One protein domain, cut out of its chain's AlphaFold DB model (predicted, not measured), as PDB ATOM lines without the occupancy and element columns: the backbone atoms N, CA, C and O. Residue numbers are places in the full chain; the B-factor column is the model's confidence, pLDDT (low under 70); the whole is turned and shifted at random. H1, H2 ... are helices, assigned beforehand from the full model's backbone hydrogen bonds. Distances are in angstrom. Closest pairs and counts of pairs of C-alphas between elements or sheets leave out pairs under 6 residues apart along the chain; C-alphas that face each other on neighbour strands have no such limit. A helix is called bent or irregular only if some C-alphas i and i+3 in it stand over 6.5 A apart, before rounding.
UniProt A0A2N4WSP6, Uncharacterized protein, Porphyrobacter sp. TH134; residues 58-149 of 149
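AT A GLANCE: This is residues 58 to 149 of the 149 residues of an uncharacterized protein of Porphyrobacter sp. TH134 (UniProt A0A2N4WSP6). Helix H1 is the core; H2 folds back beside it as a hairpin, H3 packs on its residues 59 to 67, and kinked H4 crosses it steeply. The 92 printed residues, all helix in class, hold H1 to H4 in chain order and no named strand. The whole is compact, radius of gyration of the C-alphas 13.3 A, spanning 44 by 26 by 19 A.

HOW THE PARTS SIT: Start at the hub, H1, residues 58 to 77. H2, residues 92 to 104, touches it at a shallow tilt of 28 degrees, opposite ways; closest C-alphas, Arg 65 and Trp 98, 4.8 A. H3, residues 112 to 122, touches H1 at 37 degrees, only just steep; closest C-alphas, Gly 66 and Ser 122, 4.8 A. H4, residues 129 to 148, touches H1 at a steep 55 degrees; closest C-alphas, Cys 64 and Cys 142, 5.6 A. Its residues 143 to 146 touch H2; closest C-alphas, Ile 94 and Gln 146, 7.0 A. O i to N i+4 pairs are within hydrogen-bond range throughout H2 and H3, in 15 of 16 in H1 and 14 of 16 in H4.

IN THESE COORDINATES: Find C-alpha 58 at (358.402, 262.601, 564.439); H1 runs 28.8 A. H2 spans 18.1 A, H3 15.1 A. H4, 27.4 A, ends at C-alpha 148, (366.423, 267.859, 550.181); it is irregular, C-alphas 134 and 137 being 7.4 A apart.

THE WHOLE: Gly 81 and Pro 108 have the farthest C-alphas, 44.4 A apart. Residues 78 to 91 make a long link. The printed part has no cut; residue 149 is under pLDDT 70.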
ATOM      1  N   VAL A  58     359.189 263.844 564.458       96.81
ATOM      2  CA  VAL A  58     358.402 262.601 564.439       96.81
ATOM      3  C   VAL A  58     356.974 262.880 563.964       96.81
ATOM      4  O   VAL A  58     356.491 262.218 563.046       96.81
ATOM      5  N   GLU A  59     356.310 263.890 564.530       97.44
ATOM      6  CA  GLU A  59     354.958 264.307 564.128       97.44
ATOM      7  C   GLU A  59     354.896 264.702 562.648       97.44
ATOM      8  O   GLU A  59     353.979 264.307 561.921       97.44
ATOM      9  N   GLU A  60     355.892 265.452 562.175       97.38
ATOM     10  CA  GLU A  60     355.989 265.839 560.774       97.38
ATOM     11  C   GLU A  60     356.164 264.625 559.857       97.38
ATOM     12  O   GLU A  60     355.476 264.527 558.837       97.38
ATOM     13  N   ALA A  61     357.044 263.686 560.217       96.94
ATOM     14  CA  ALA A  61     357.279 262.488 559.423       96.94
ATOM     15  C   ALA A  61     356.008 261.641 559.292       96.94
ATOM     16  O   ALA A  61     355.646 261.259 558.178       96.94
ATOM     17  N   TRP A  62     355.277 261.422 560.390       97.50
ATOM     18  CA  TRP A  62     353.994 260.712 560.356       97.50
ATOM     19  C   TRP A  62     352.946 261.443 559.517       97.50
ATOM     20  O   TRP A  62     352.270 260.817 558.694       97.50
ATOM     21  N   LYS A  63     352.862 262.772 559.637       97.44
ATOM     22  CA  LYS A  63     351.960 263.591 558.821       97.44
ATOM     23  C   LYS A  63     352.278 263.475 557.329       97.44
ATOM     24  O   LYS A  63     351.365 263.252 556.531       97.44
ATOM     25  N   CYS A  64     353.545 263.621 556.942       97.88
ATOM     26  CA  CYS A  64     353.965 263.516 555.546       97.88
ATOM     27  C   CYS A  64     353.758 262.103 554.999       97.88
ATOM     28  O   CYS A  64     353.231 261.959 553.896       97.88
ATOM     29  N   ARG A  65     354.055 261.067 555.789       97.50
ATOM     30  CA  ARG A  65     353.755 259.671 555.450       97.50
ATOM     31  C   ARG A  65     352.275 259.467 555.143       97.50
ATOM     32  O   ARG A  65     351.936 258.911 554.099       97.50
ATOM     33  N   GLY A  66     351.393 259.966 556.006       97.12
ATOM     34  CA  GLY A  66     349.947 259.888 555.818       97.12
ATOM     35  C   GLY A  66     349.451 260.593 554.553       97.12
ATOM     36  O   GLY A  66     348.715 260.009 553.757       97.12
ATOM     37  N   LEU A  67     349.896 261.833 554.330       97.56
ATOM     38  CA  LEU A  67     349.508 262.639 553.168       97.56
ATOM     39  C   LEU A  67     350.006 262.050 551.845       97.56
ATOM     40  O   LEU A  67     349.225 261.914 550.905       97.56
ATOM     41  N   VAL A  68     351.285 261.677 551.773       97.69
ATOM     42  CA  VAL A  68     351.892 261.099 550.566       97.69
ATOM     43  C   VAL A  68     351.263 259.747 550.240       97.69
ATOM     44  O   VAL A  68     350.945 259.495 549.080       97.69
ATOM     45  N   SER A  69     351.009 258.905 551.246       97.50
ATOM     46  CA  SER A  69     350.345 257.613 551.046       97.50
ATOM     47  C   SER A  69     348.908 257.779 550.552       97.50
ATOM     48  O   SER A  69     348.501 257.109 549.605       97.50
ATOM     49  N   ALA A  70     348.144 258.704 551.143       97.56
ATOM     50  CA  ALA A  70     346.777 258.994 550.714       97.56
ATOM     51  C   ALA A  70     346.732 259.560 549.286       97.56
ATOM     52  O   ALA A  70     345.888 259.158 548.487       97.56
ATOM     53  N   ALA A  71     347.668 260.444 548.937       97.38
ATOM     54  CA  ALA A  71     347.795 260.998 547.594       97.38
ATOM     55  C   ALA A  71     348.222 259.940 546.559       97.38
ATOM     56  O   ALA A  71     347.678 259.896 545.457       97.38
ATOM     57  N   ALA A  72     349.135 259.033 546.918       96.81
ATOM     58  CA  ALA A  72     349.508 257.891 546.083       96.81
ATOM     59  C   ALA A  72     348.338 256.910 545.888       96.81
ATOM     60  O   ALA A  72     348.175 256.342 544.810       96.81
ATOM     61  N   ALA A  73     347.504 256.709 546.912       96.81
ATOM     62  CA  ALA A  73     346.284 255.917 546.791       96.81
ATOM     63  C   ALA A  73     345.267 256.591 545.859       96.81
ATOM     64  O   ALA A  73     344.675 255.911 545.023       96.81
ATOM     65  N   ALA A  74     345.122 257.917 545.940       96.38
ATOM     66  CA  ALA A  74     344.244 258.696 545.070       96.38
ATOM     67  C   ALA A  74     344.572 258.498 543.580       96.38
ATOM     68  O   ALA A  74     343.661 258.260 542.790       96.38
ATOM     69  N   GLN A  75     345.861 258.464 543.209       95.69
ATOM     70  CA  GLN A  75     346.298 258.172 541.832       95.69
ATOM     71  C   GLN A  75     345.761 256.843 541.282       95.69
ATOM     72  O   GLN A  75     345.605 256.693 540.075       95.69
ATOM     73  N   LYS A  76     345.520 255.857 542.156       94.25
ATOM     74  CA  LYS A  76     345.080 254.513 541.758       94.25
ATOM     75  C   LYS A  76     343.567 254.395 541.614       94.25
ATOM     76  O   LYS A  76     343.108 253.491 540.924       94.25
ATOM     77  N   ILE A  77     342.807 255.245 542.303       95.69
ATOM     78  CA  ILE A  77     341.345 255.117 542.414       95.69
ATOM     79  C   ILE A  77     340.584 256.231 541.690       95.69
ATOM     80  O   ILE A  77     339.418 256.042 541.357       95.69
ATOM     81  N   MET A  78     341.217 257.383 541.456       95.94
ATOM     82  CA  MET A  78     340.603 258.521 540.774       95.94
ATOM     83  C   MET A  78     340.900 258.502 539.267       95.94
ATOM     84  O   MET A  78     341.955 258.014 538.853       95.94
ATOM     85  N   PRO A  79     340.020 259.072 538.422       96.00
ATOM     86  CA  PRO A  79     340.328 259.309 537.015       96.00
ATOM     87  C   PRO A  79     341.563 260.207 536.857       96.00
ATOM     88  O   PRO A  79     341.711 261.197 537.568       96.00
ATOM     89  N   ALA A  80     342.425 259.919 535.877       91.94
ATOM     90  CA  ALA A  80     343.682 260.654 535.686       91.94
ATOM     91  C   ALA A  80     343.499 262.174 535.471       91.94
ATOM     92  O   ALA A  80     344.378 262.950 535.829       91.94
ATOM     93  N   GLY A  81     342.358 262.605 534.916       94.31
ATOM     94  CA  GLY A  81     342.031 264.027 534.734       94.31
ATOM     95  C   GLY A  81     341.677 264.776 536.025       94.31
ATOM     96  O   GLY A  81     341.709 266.006 536.033       94.31
ATOM     97  N   ASP A  82     341.379 264.053 537.109       96.38
ATOM     98  CA  ASP A  82     340.979 264.618 538.404       96.38
ATOM     99  C   ASP A  82     342.133 264.665 539.417       96.38
ATOM    100  O   ASP A  82     341.987 265.216 540.509       96.38
ATOM    101  N   VAL A  83     343.291 264.102 539.061       96.31
ATOM    102  CA  VAL A  83     344.491 264.083 539.899       96.31
ATOM    103  C   VAL A  83     345.400 265.256 539.510       96.31
ATOM    104  O   VAL A  83     345.847 265.329 538.363       96.31
ATOM    105  N   PRO A  84     345.731 266.181 540.434       95.44
ATOM    106  CA  PRO A  84     346.636 267.285 540.127       95.44
ATOM    107  C   PRO A  84     348.013 266.787 539.660       95.44
ATOM    108  O   PRO A  84     348.570 265.856 540.235       95.44
ATOM    109  N   ALA A  85     348.614 267.454 538.668       93.62
ATOM    110  CA  ALA A  85     349.876 267.019 538.050       93.62
ATOM    111  C   ALA A  85     351.016 266.792 539.059       93.62
ATOM    112  O   ALA A  85     351.780 265.842 538.937       93.62
ATOM    113  N   LYS A  86     351.091 267.616 540.108       91.56
ATOM    114  CA  LYS A  86     352.090 267.473 541.173       91.56
ATOM    115  C   LYS A  86     351.920 266.182 541.984       91.56
ATOM    116  O   LYS A  86     352.904 265.609 542.433       91.56
ATOM    117  N   ILE A  87     350.686 265.698 542.142       95.00
ATOM    118  CA  ILE A  87     350.401 264.416 542.798       95.00
ATOM    119  C   ILE A  87     350.893 263.249 541.939       95.00
ATOM    120  O   ILE A  87     351.360 262.260 542.492       95.00
ATOM    121  N   MET A  88     350.885 263.389 540.609       93.69
ATOM    122  CA  MET A  88     351.438 262.391 539.684       93.69
ATOM    123  C   MET A  88     352.966 262.247 539.789       93.69
ATOM    124  O   MET A  88     353.514 261.254 539.321       93.69
ATOM    125  N   GLU A  89     353.672 263.199 540.416       92.06
ATOM    126  CA  GLU A  89     355.106 263.064 540.716       92.06
ATOM    127  C   GLU A  89     355.381 262.088 541.872       92.06
ATOM    128  O   GLU A  89     356.532 261.699 542.078       92.06
ATOM    129  N   ILE A  90     354.365 261.701 542.657       95.38
ATOM    130  CA  ILE A  90     354.553 260.796 543.795       95.38
ATOM    131  C   ILE A  90     354.820 259.383 543.276       95.38
ATOM    132  O   ILE A  90     353.924 258.698 542.784       95.38
ATOM    133  N   THR A  91     356.066 258.943 543.437       95.38
ATOM    134  CA  THR A  91     356.540 257.602 543.084       95.38
ATOM    135  C   THR A  91     356.537 256.663 544.298       95.38
ATOM    136  O   THR A  91     356.519 257.131 545.443       95.38
ATOM    137  N   PRO A  92     356.654 255.334 544.095       95.38
ATOM    138  CA  PRO A  92     356.860 254.390 545.194       95.38
ATOM    139  C   PRO A  92     358.083 254.707 546.068       95.38
ATOM    140  O   PRO A  92     358.064 254.415 547.257       95.38
ATOM    141  N   ALA A  93     359.121 255.343 545.511       94.62
ATOM    142  CA  ALA A  93     360.301 255.755 546.272       94.62
ATOM    143  C   ALA A  93     359.991 256.889 547.265       94.62
ATOM    144  O   ALA A  93     360.499 256.874 548.382       94.62
ATOM    145  N   ILE A  94     359.128 257.842 546.892       95.69
ATOM    146  CA  ILE A  94     358.705 258.927 547.794       95.69
ATOM    147  C   ILE A  94     357.845 258.361 548.929       95.69
ATOM    148  O   ILE A  94     358.025 258.746 550.081       95.69
ATOM    149  N   VAL A  95     356.946 257.419 548.621       96.25
ATOM    150  CA  VAL A  95     356.160 256.705 549.643       96.25
ATOM    151  C   VAL A  95     357.092 255.942 550.589       96.25
ATOM    152  O   VAL A  95     357.031 256.145 551.797       96.25
ATOM    153  N   GLY A  96     358.013 255.143 550.039       96.12
ATOM    154  CA  GLY A  96     358.970 254.354 550.816       96.12
ATOM    155  C   GLY A  96     359.890 255.199 551.699       96.12
ATOM    156  O   GLY A  96     360.156 254.809 552.830       96.12
ATOM    157  N   TYR A  97     360.323 256.377 551.233       95.88
ATOM    158  CA  TYR A  97     361.094 257.320 552.052       95.88
ATOM    159  C   TYR A  97     360.319 257.744 553.302       95.88
ATOM    160  O   TYR A  97     360.866 257.719 554.401       95.88
ATOM    161  N   TRP A  98     359.051 258.136 553.150       96.44
ATOM    162  CA  TRP A  98     358.260 258.603 554.287       96.44
ATOM    163  C   TRP A  98     357.833 257.465 555.215       96.44
ATOM    164  O   TRP A  98     357.774 257.686 556.424       96.44
ATOM    165  N   ASP A  99     357.589 256.262 554.687       95.75
ATOM    166  CA  ASP A  99     357.371 255.059 555.499       95.75
ATOM    167  C   ASP A  99     358.610 254.715 556.343       95.75
ATOM    168  O   ASP A  99     358.484 254.531 557.555       95.75
ATOM    169  N   ASP A 100     359.805 254.698 555.741       94.75
ATOM    170  CA  ASP A 100     361.060 254.441 556.463       94.75
ATOM    171  C   ASP A 100     361.336 255.532 557.504       94.75
ATOM    172  O   ASP A 100     361.547 255.241 558.682       94.75
ATOM    173  N   ARG A 101     361.257 256.806 557.101       94.56
ATOM    174  CA  ARG A 101     361.523 257.938 557.992       94.56
ATOM    175  C   ARG A 101     360.579 257.938 559.193       94.56
ATOM    176  O   ARG A 101     361.049 258.023 560.323       94.56
ATOM    177  N   ALA A 102     359.269 257.804 558.981       94.81
ATOM    178  CA  ALA A 102     358.300 257.775 560.079       94.81
ATOM    179  C   ALA A 102     358.499 256.562 561.008       94.81
ATOM    180  O   ALA A 102     358.326 256.688 562.219       94.81
ATOM    181  N   GLY A 103     358.901 255.407 560.464       92.69
ATOM    182  CA  GLY A 103     359.180 254.202 561.249       92.69
ATOM    183  C   GLY A 103     360.475 254.267 562.065       92.69
ATOM    184  O   GLY A 103     360.566 253.631 563.117       92.69
ATOM    185  N   ARG A 104     361.474 255.029 561.606       93.75
ATOM    186  CA  ARG A 104     362.804 255.092 562.232       93.75
ATOM    187  C   ARG A 104     362.981 256.233 563.221       93.75
ATOM    188  O   ARG A 104     363.773 256.081 564.151       93.75
ATOM    189  N   LEU A 105     362.296 257.362 563.037       94.75
ATOM    190  CA  LEU A 105     362.433 258.498 563.948       94.75
ATOM    191  C   LEU A 105     361.817 258.190 565.320       94.75
ATOM    192  O   LEU A 105     360.674 257.741 565.421       94.75
ATOM    193  N   LYS A 106     362.568 258.467 566.389       94.25
ATOM    194  CA  LYS A 106     362.117 258.310 567.778       94.25
ATOM    195  C   LYS A 106     362.450 259.551 568.594       94.25
ATOM    196  O   LYS A 106     363.601 259.986 568.614       94.25
ATOM    197  N   ALA A 107     361.449 260.085 569.290       95.44
ATOM    198  CA  ALA A 107     361.629 261.180 570.232       95.44
ATOM    199  C   ALA A 107     361.663 260.638 571.669       95.44
ATOM    200  O   ALA A 107     360.802 259.833 572.026       95.44
ATOM    201  N   PRO A 108     362.644 261.038 572.500       92.88
ATOM    202  CA  PRO A 108     362.837 260.472 573.840       92.88
ATOM    203  C   PRO A 108     361.680 260.780 574.800       92.88
ATOM    204  O   PRO A 108     361.515 260.103 575.809       92.88
ATOM    205  N   ASP A 109     360.890 261.803 574.493       93.12
ATOM    206  CA  ASP A 109     359.732 262.259 575.250       93.12
ATOM    207  C   ASP A 109     358.396 261.732 574.698       93.12
ATOM    208  O   ASP A 109     357.344 262.170 575.159       93.12
ATOM    209  N   MET A 110     358.406 260.843 573.701       94.75
ATOM    210  CA  MET A 110     357.199 260.317 573.057       94.75
ATOM    211  C   MET A 110     357.003 258.842 573.412       94.75
ATOM    212  O   MET A 110     357.877 258.013 573.158       94.75
ATOM    213  N   ALA A 111     355.854 258.510 574.001       94.50
ATOM    214  CA  ALA A 111     355.503 257.126 574.300       94.50
ATOM    215  C   ALA A 111     355.019 256.399 573.035       94.50
ATOM    216  O   ALA A 111     354.531 257.026 572.096       94.50
ATOM    217  N   ASP A 112     355.066 255.064 573.026       90.88
ATOM    218  CA  ASP A 112     354.546 254.285 571.890       90.88
ATOM    219  C   ASP A 112     353.051 254.560 571.632       90.88
ATOM    220  O   ASP A 112     352.635 254.665 570.483       90.88
ATOM    221  N   ALA A 113     352.261 254.809 572.684       94.12
ATOM    222  CA  ALA A 113     350.856 255.205 572.548       94.12
ATOM    223  C   ALA A 113     350.669 256.559 571.829       94.12
ATOM    224  O   ALA A 113     349.676 256.751 571.126       94.12
ATOM    225  N   ASP A 114     351.617 257.490 571.974       94.69
ATOM    226  CA  ASP A 114     351.599 258.756 571.236       94.69
ATOM    227  C   ASP A 114     351.908 258.508 569.752       94.69
ATOM    228  O   ASP A 114     351.262 259.082 568.875       94.69
ATOM    229  N   VAL A 115     352.848 257.602 569.456       93.12
ATOM    230  CA  VAL A 115     353.158 257.179 568.080       93.12
ATOM    231  C   VAL A 115     351.945 256.505 567.434       93.12
ATOM    232  O   VAL A 115     351.594 256.841 566.304       93.12
ATOM    233  N   ASP A 116     351.252 255.619 568.147       93.00
ATOM    234  CA  ASP A 116     350.023 254.982 567.659       93.00
ATOM    235  C   ASP A 116     348.931 256.020 567.360       93.00
ATOM    236  O   ASP A 116     348.268 255.966 566.317       93.00
ATOM    237  N   ALA A 117     348.779 257.030 568.221       94.31
ATOM    238  CA  ALA A 117     347.872 258.145 567.970       94.31
ATOM    239  C   ALA A 117     348.276 258.951 566.720       94.31
ATOM    240  O   ALA A 117     347.403 259.387 565.958       94.31
ATOM    241  N   LEU A 118     349.576 259.119 566.450       94.06
ATOM    242  CA  LEU A 118     350.073 259.748 565.222       94.06
ATOM    243  C   LEU A 118     349.778 258.912 563.978       94.06
ATOM    244  O   LEU A 118     349.355 259.475 562.967       94.06
ATOM    245  N   VAL A 119     349.931 257.588 564.040       93.06
ATOM    246  CA  VAL A 119     349.588 256.675 562.936       93.06
ATOM    247  C   VAL A 119     348.117 256.845 562.555       93.06
ATOM    248  O   VAL A 119     347.785 257.045 561.380       93.06
ATOM    249  N   VAL A 120     347.229 256.814 563.551       93.44
ATOM    250  CA  VAL A 120     345.782 256.951 563.347       93.44
ATOM    251  C   VAL A 120     345.435 258.344 562.822       93.44
ATOM    252  O   VAL A 120     344.782 258.460 561.786       93.44
ATOM    253  N   SER A 121     345.903 259.407 563.480       93.06
ATOM    254  CA  SER A 121     345.576 260.796 563.108       93.06
ATOM    255  C   SER A 121     346.196 261.253 561.782       93.06
ATOM    256  O   SER A 121     345.698 262.190 561.150       93.06
ATOM    257  N   SER A 122     347.255 260.584 561.325       92.69
ATOM    258  CA  SER A 122     347.880 260.850 560.027       92.69
ATOM    259  C   SER A 122     347.227 260.080 558.882       92.69
ATOM    260  O   SER A 122     347.447 260.424 557.721       92.69
ATOM    261  N   THR A 123     346.396 259.075 559.166       91.75
ATOM    262  CA  THR A 123     345.657 258.347 558.130       91.75
ATOM    263  C   THR A 123     344.596 259.257 557.512       91.75
ATOM    264  O   THR A 123     343.757 259.828 558.208       91.75
ATOM    265  N   ARG A 124     344.634 259.423 556.186       91.06
ATOM    266  CA  ARG A 124     343.767 260.352 555.446       91.06
ATOM    267  C   ARG A 124     343.143 259.682 554.233       91.06
ATOM    268  O   ARG A 124     343.720 258.778 553.639       91.06
ATOM    269  N   VAL A 125     341.979 260.191 553.838       92.44
ATOM    270  CA  VAL A 125     341.294 259.809 552.601       92.44
ATOM    271  C   VAL A 125     341.230 261.033 551.697       92.44
ATOM    272  O   VAL A 125     340.556 262.009 552.018       92.44
ATOM    273  N   LEU A 126     341.941 260.982 550.571       94.25
ATOM    274  CA  LEU A 126     341.998 262.049 549.566       94.25
ATOM    275  C   LEU A 126     341.397 261.559 548.241       94.25
ATOM    276  O   LEU A 126     342.053 261.565 547.210       94.25
ATOM    277  N   ALA A 127     340.154 261.074 548.288       91.94
ATOM    278  CA  ALA A 127     339.484 260.421 547.158       91.94
ATOM    279  C   ALA A 127     338.698 261.383 546.240       91.94
ATOM    280  O   ALA A 127     337.887 260.931 545.436       91.94
ATOM    281  N   THR A 128     338.895 262.699 546.371       95.88
ATOM    282  CA  THR A 128     338.278 263.706 545.492       95.88
ATOM    283  C   THR A 128     339.295 264.762 545.083       95.88
ATOM    284  O   THR A 128     340.300 264.981 545.771       95.88
ATOM    285  N   ARG A 129     339.016 265.451 543.972       96.12
ATOM    286  CA  ARG A 129     339.871 266.519 543.450       96.12
ATOM    287  C   ARG A 129     340.020 267.660 544.452       96.12
ATOM    288  O   ARG A 129     341.134 268.093 544.723       96.12
ATOM    289  N   GLU A 130     338.924 268.094 545.061       96.69
ATOM    290  CA  GLU A 130     338.906 269.195 546.029       96.69
ATOM    291  C   GLU A 130     339.721 268.848 547.279       96.69
ATOM    292  O   GLU A 130     340.406 269.701 547.846       96.69
ATOM    293  N   ALA A 131     339.674 267.583 547.717       96.88
ATOM    294  CA  ALA A 131     340.476 267.116 548.838       96.88
ATOM    295  C   ALA A 131     341.977 267.154 548.512       96.88
ATOM    296  O   ALA A 131     342.756 267.614 549.349       96.88
ATOM    297  N   LEU A 132     342.367 266.726 547.305       96.44
ATOM    298  CA  LEU A 132     343.751 266.797 546.835       96.44
ATOM    299  C   LEU A 132     344.228 268.241 546.676       96.44
ATOM    300  O   LEU A 132     345.311 268.566 547.146       96.44
ATOM    301  N   GLU A 133     343.435 269.114 546.056       96.94
ATOM    302  CA  GLU A 133     343.793 270.519 545.830       96.94
ATOM    303  C   GLU A 133     343.971 271.285 547.147       96.94
ATOM    304  O   GLU A 133     344.923 272.052 547.293       96.94
ATOM    305  N   ARG A 134     343.117 271.027 548.144       97.56
ATOM    306  CA  ARG A 134     343.230 271.629 549.481       97.56
ATOM    307  C   ARG A 134     344.523 271.244 550.202       97.56
ATOM    308  O   ARG A 134     345.115 272.080 550.875       97.56
ATOM    309  N   GLU A 135     344.945 269.989 550.086       97.62
ATOM    310  CA  GLU A 135     346.150 269.475 550.756       97.62
ATOM    311  C   GLU A 135     347.415 269.625 549.891       97.62
ATOM    312  O   GLU A 135     348.530 269.408 550.372       97.62
ATOM    313  N   LEU A 136     347.268 270.040 548.627       96.50
ATOM    314  CA  LEU A 136     348.347 270.133 547.644       96.50
ATOM    315  C   LEU A 136     349.566 270.930 548.129       96.50
ATOM    316  O   LEU A 136     350.684 270.462 547.886       96.50
ATOM    317  N   PRO A 137     349.424 272.078 548.826       97.69
ATOM    318  CA  PRO A 137     350.583 272.811 549.328       97.69
ATOM    319  C   PRO A 137     351.400 271.994 550.335       97.69
ATOM    320  O   PRO A 137     352.629 271.997 550.294       97.69
ATOM    321  N   VAL A 138     350.726 271.245 551.212       97.50
ATOM    322  CA  VAL A 138     351.379 270.438 552.249       97.50
ATOM    323  C   VAL A 138     352.022 269.198 551.635       97.50
ATOM    324  O   VAL A 138     353.167 268.881 551.950       97.50
ATOM    325  N   ILE A 139     351.327 268.535 550.708       97.00
ATOM    326  CA  ILE A 139     351.870 267.392 549.966       97.00
ATOM    327  C   ILE A 139     353.116 267.813 549.180       97.00
ATOM    328  O   ILE A 139     354.130 267.119 549.221       97.00
ATOM    329  N   SER A 140     353.074 268.973 548.521       96.56
ATOM    330  CA  SER A 140     354.220 269.512 547.779       96.56
ATOM    331  C   SER A 140     355.413 269.760 548.699       96.56
ATOM    332  O   SER A 140     356.517 269.332 548.380       96.56
ATOM    333  N   ALA A 141     355.186 270.343 549.881       96.69
ATOM    334  CA  ALA A 141     356.241 270.540 550.871       96.69
ATOM    335  C   ALA A 141     356.864 269.213 551.345       96.69
ATOM    336  O   ALA A 141     358.081 269.134 551.498       96.69
ATOM    337  N   CYS A 142     356.068 268.156 551.534       96.81
ATOM    338  CA  CYS A 142     356.591 266.825 551.861       96.81
ATOM    339  C   CYS A 142     357.409 266.222 550.700       96.81
ATOM    340  O   CYS A 142     358.449 265.609 550.922       96.81
ATOM    341  N   ILE A 143     356.986 266.405 549.447       94.38
ATOM    342  CA  ILE A 143     357.767 265.953 548.282       94.38
ATOM    343  C   ILE A 143     359.112 266.691 548.224       94.38
ATOM    344  O   ILE A 143     360.152 266.072 548.009       94.38
ATOM    345  N   ASP A 144     359.107 268.004 548.433       94.25
ATOM    346  CA  ASP A 144     360.317 268.817 548.325       94.25
ATOM    347  C   ASP A 144     361.290 268.562 549.490       94.25
ATOM    348  O   ASP A 144     362.498 268.505 549.269       94.25
ATOM    349  N   LYS A 145     360.786 268.298 550.705       92.88
ATOM    350  CA  LYS A 145     361.616 267.865 551.846       92.88
ATOM    351  C   LYS A 145     362.327 266.541 551.585       92.88
ATOM    352  O   LYS A 145     363.510 266.435 551.879       92.88
ATOM    353  N   GLN A 146     361.654 265.569 550.967       91.12
ATOM    354  CA  GLN A 146     362.292 264.305 550.585       91.12
ATOM    355  C   GLN A 146     363.448 264.516 549.595       91.12
ATOM    356  O   GLN A 146     364.470 263.841 549.688       91.12
ATOM    357  N   LYS A 147     363.309 265.458 548.655       84.44
ATOM    358  CA  LYS A 147     364.365 265.786 547.684       84.44
ATOM    359  C   LYS A 147     365.567 266.483 548.325       84.44
ATOM    360  O   LYS A 147     366.655 266.429 547.757       84.44
ATOM    361  N   ALA A 148     365.371 267.146 549.464       81.94
ATOM    362  CA  ALA A 148     366.423 267.859 550.181       81.94
ATOM    363  C   ALA A 148     367.331 266.940 551.025       81.94
ATOM    364  O   ALA A 148     368.445 267.357 551.340       81.94
ATOM    365  N   GLY A 149     366.892 265.708 551.326       63.97
ATOM    366  CA  GLY A 149     367.635 264.714 552.113       63.97
ATOM    367  C   GLY A 149     367.230 264.688 553.579       63.97
ATOM    368  O   GLY A 149     368.023 265.181 554.406       63.97
TER     369      GLY A 149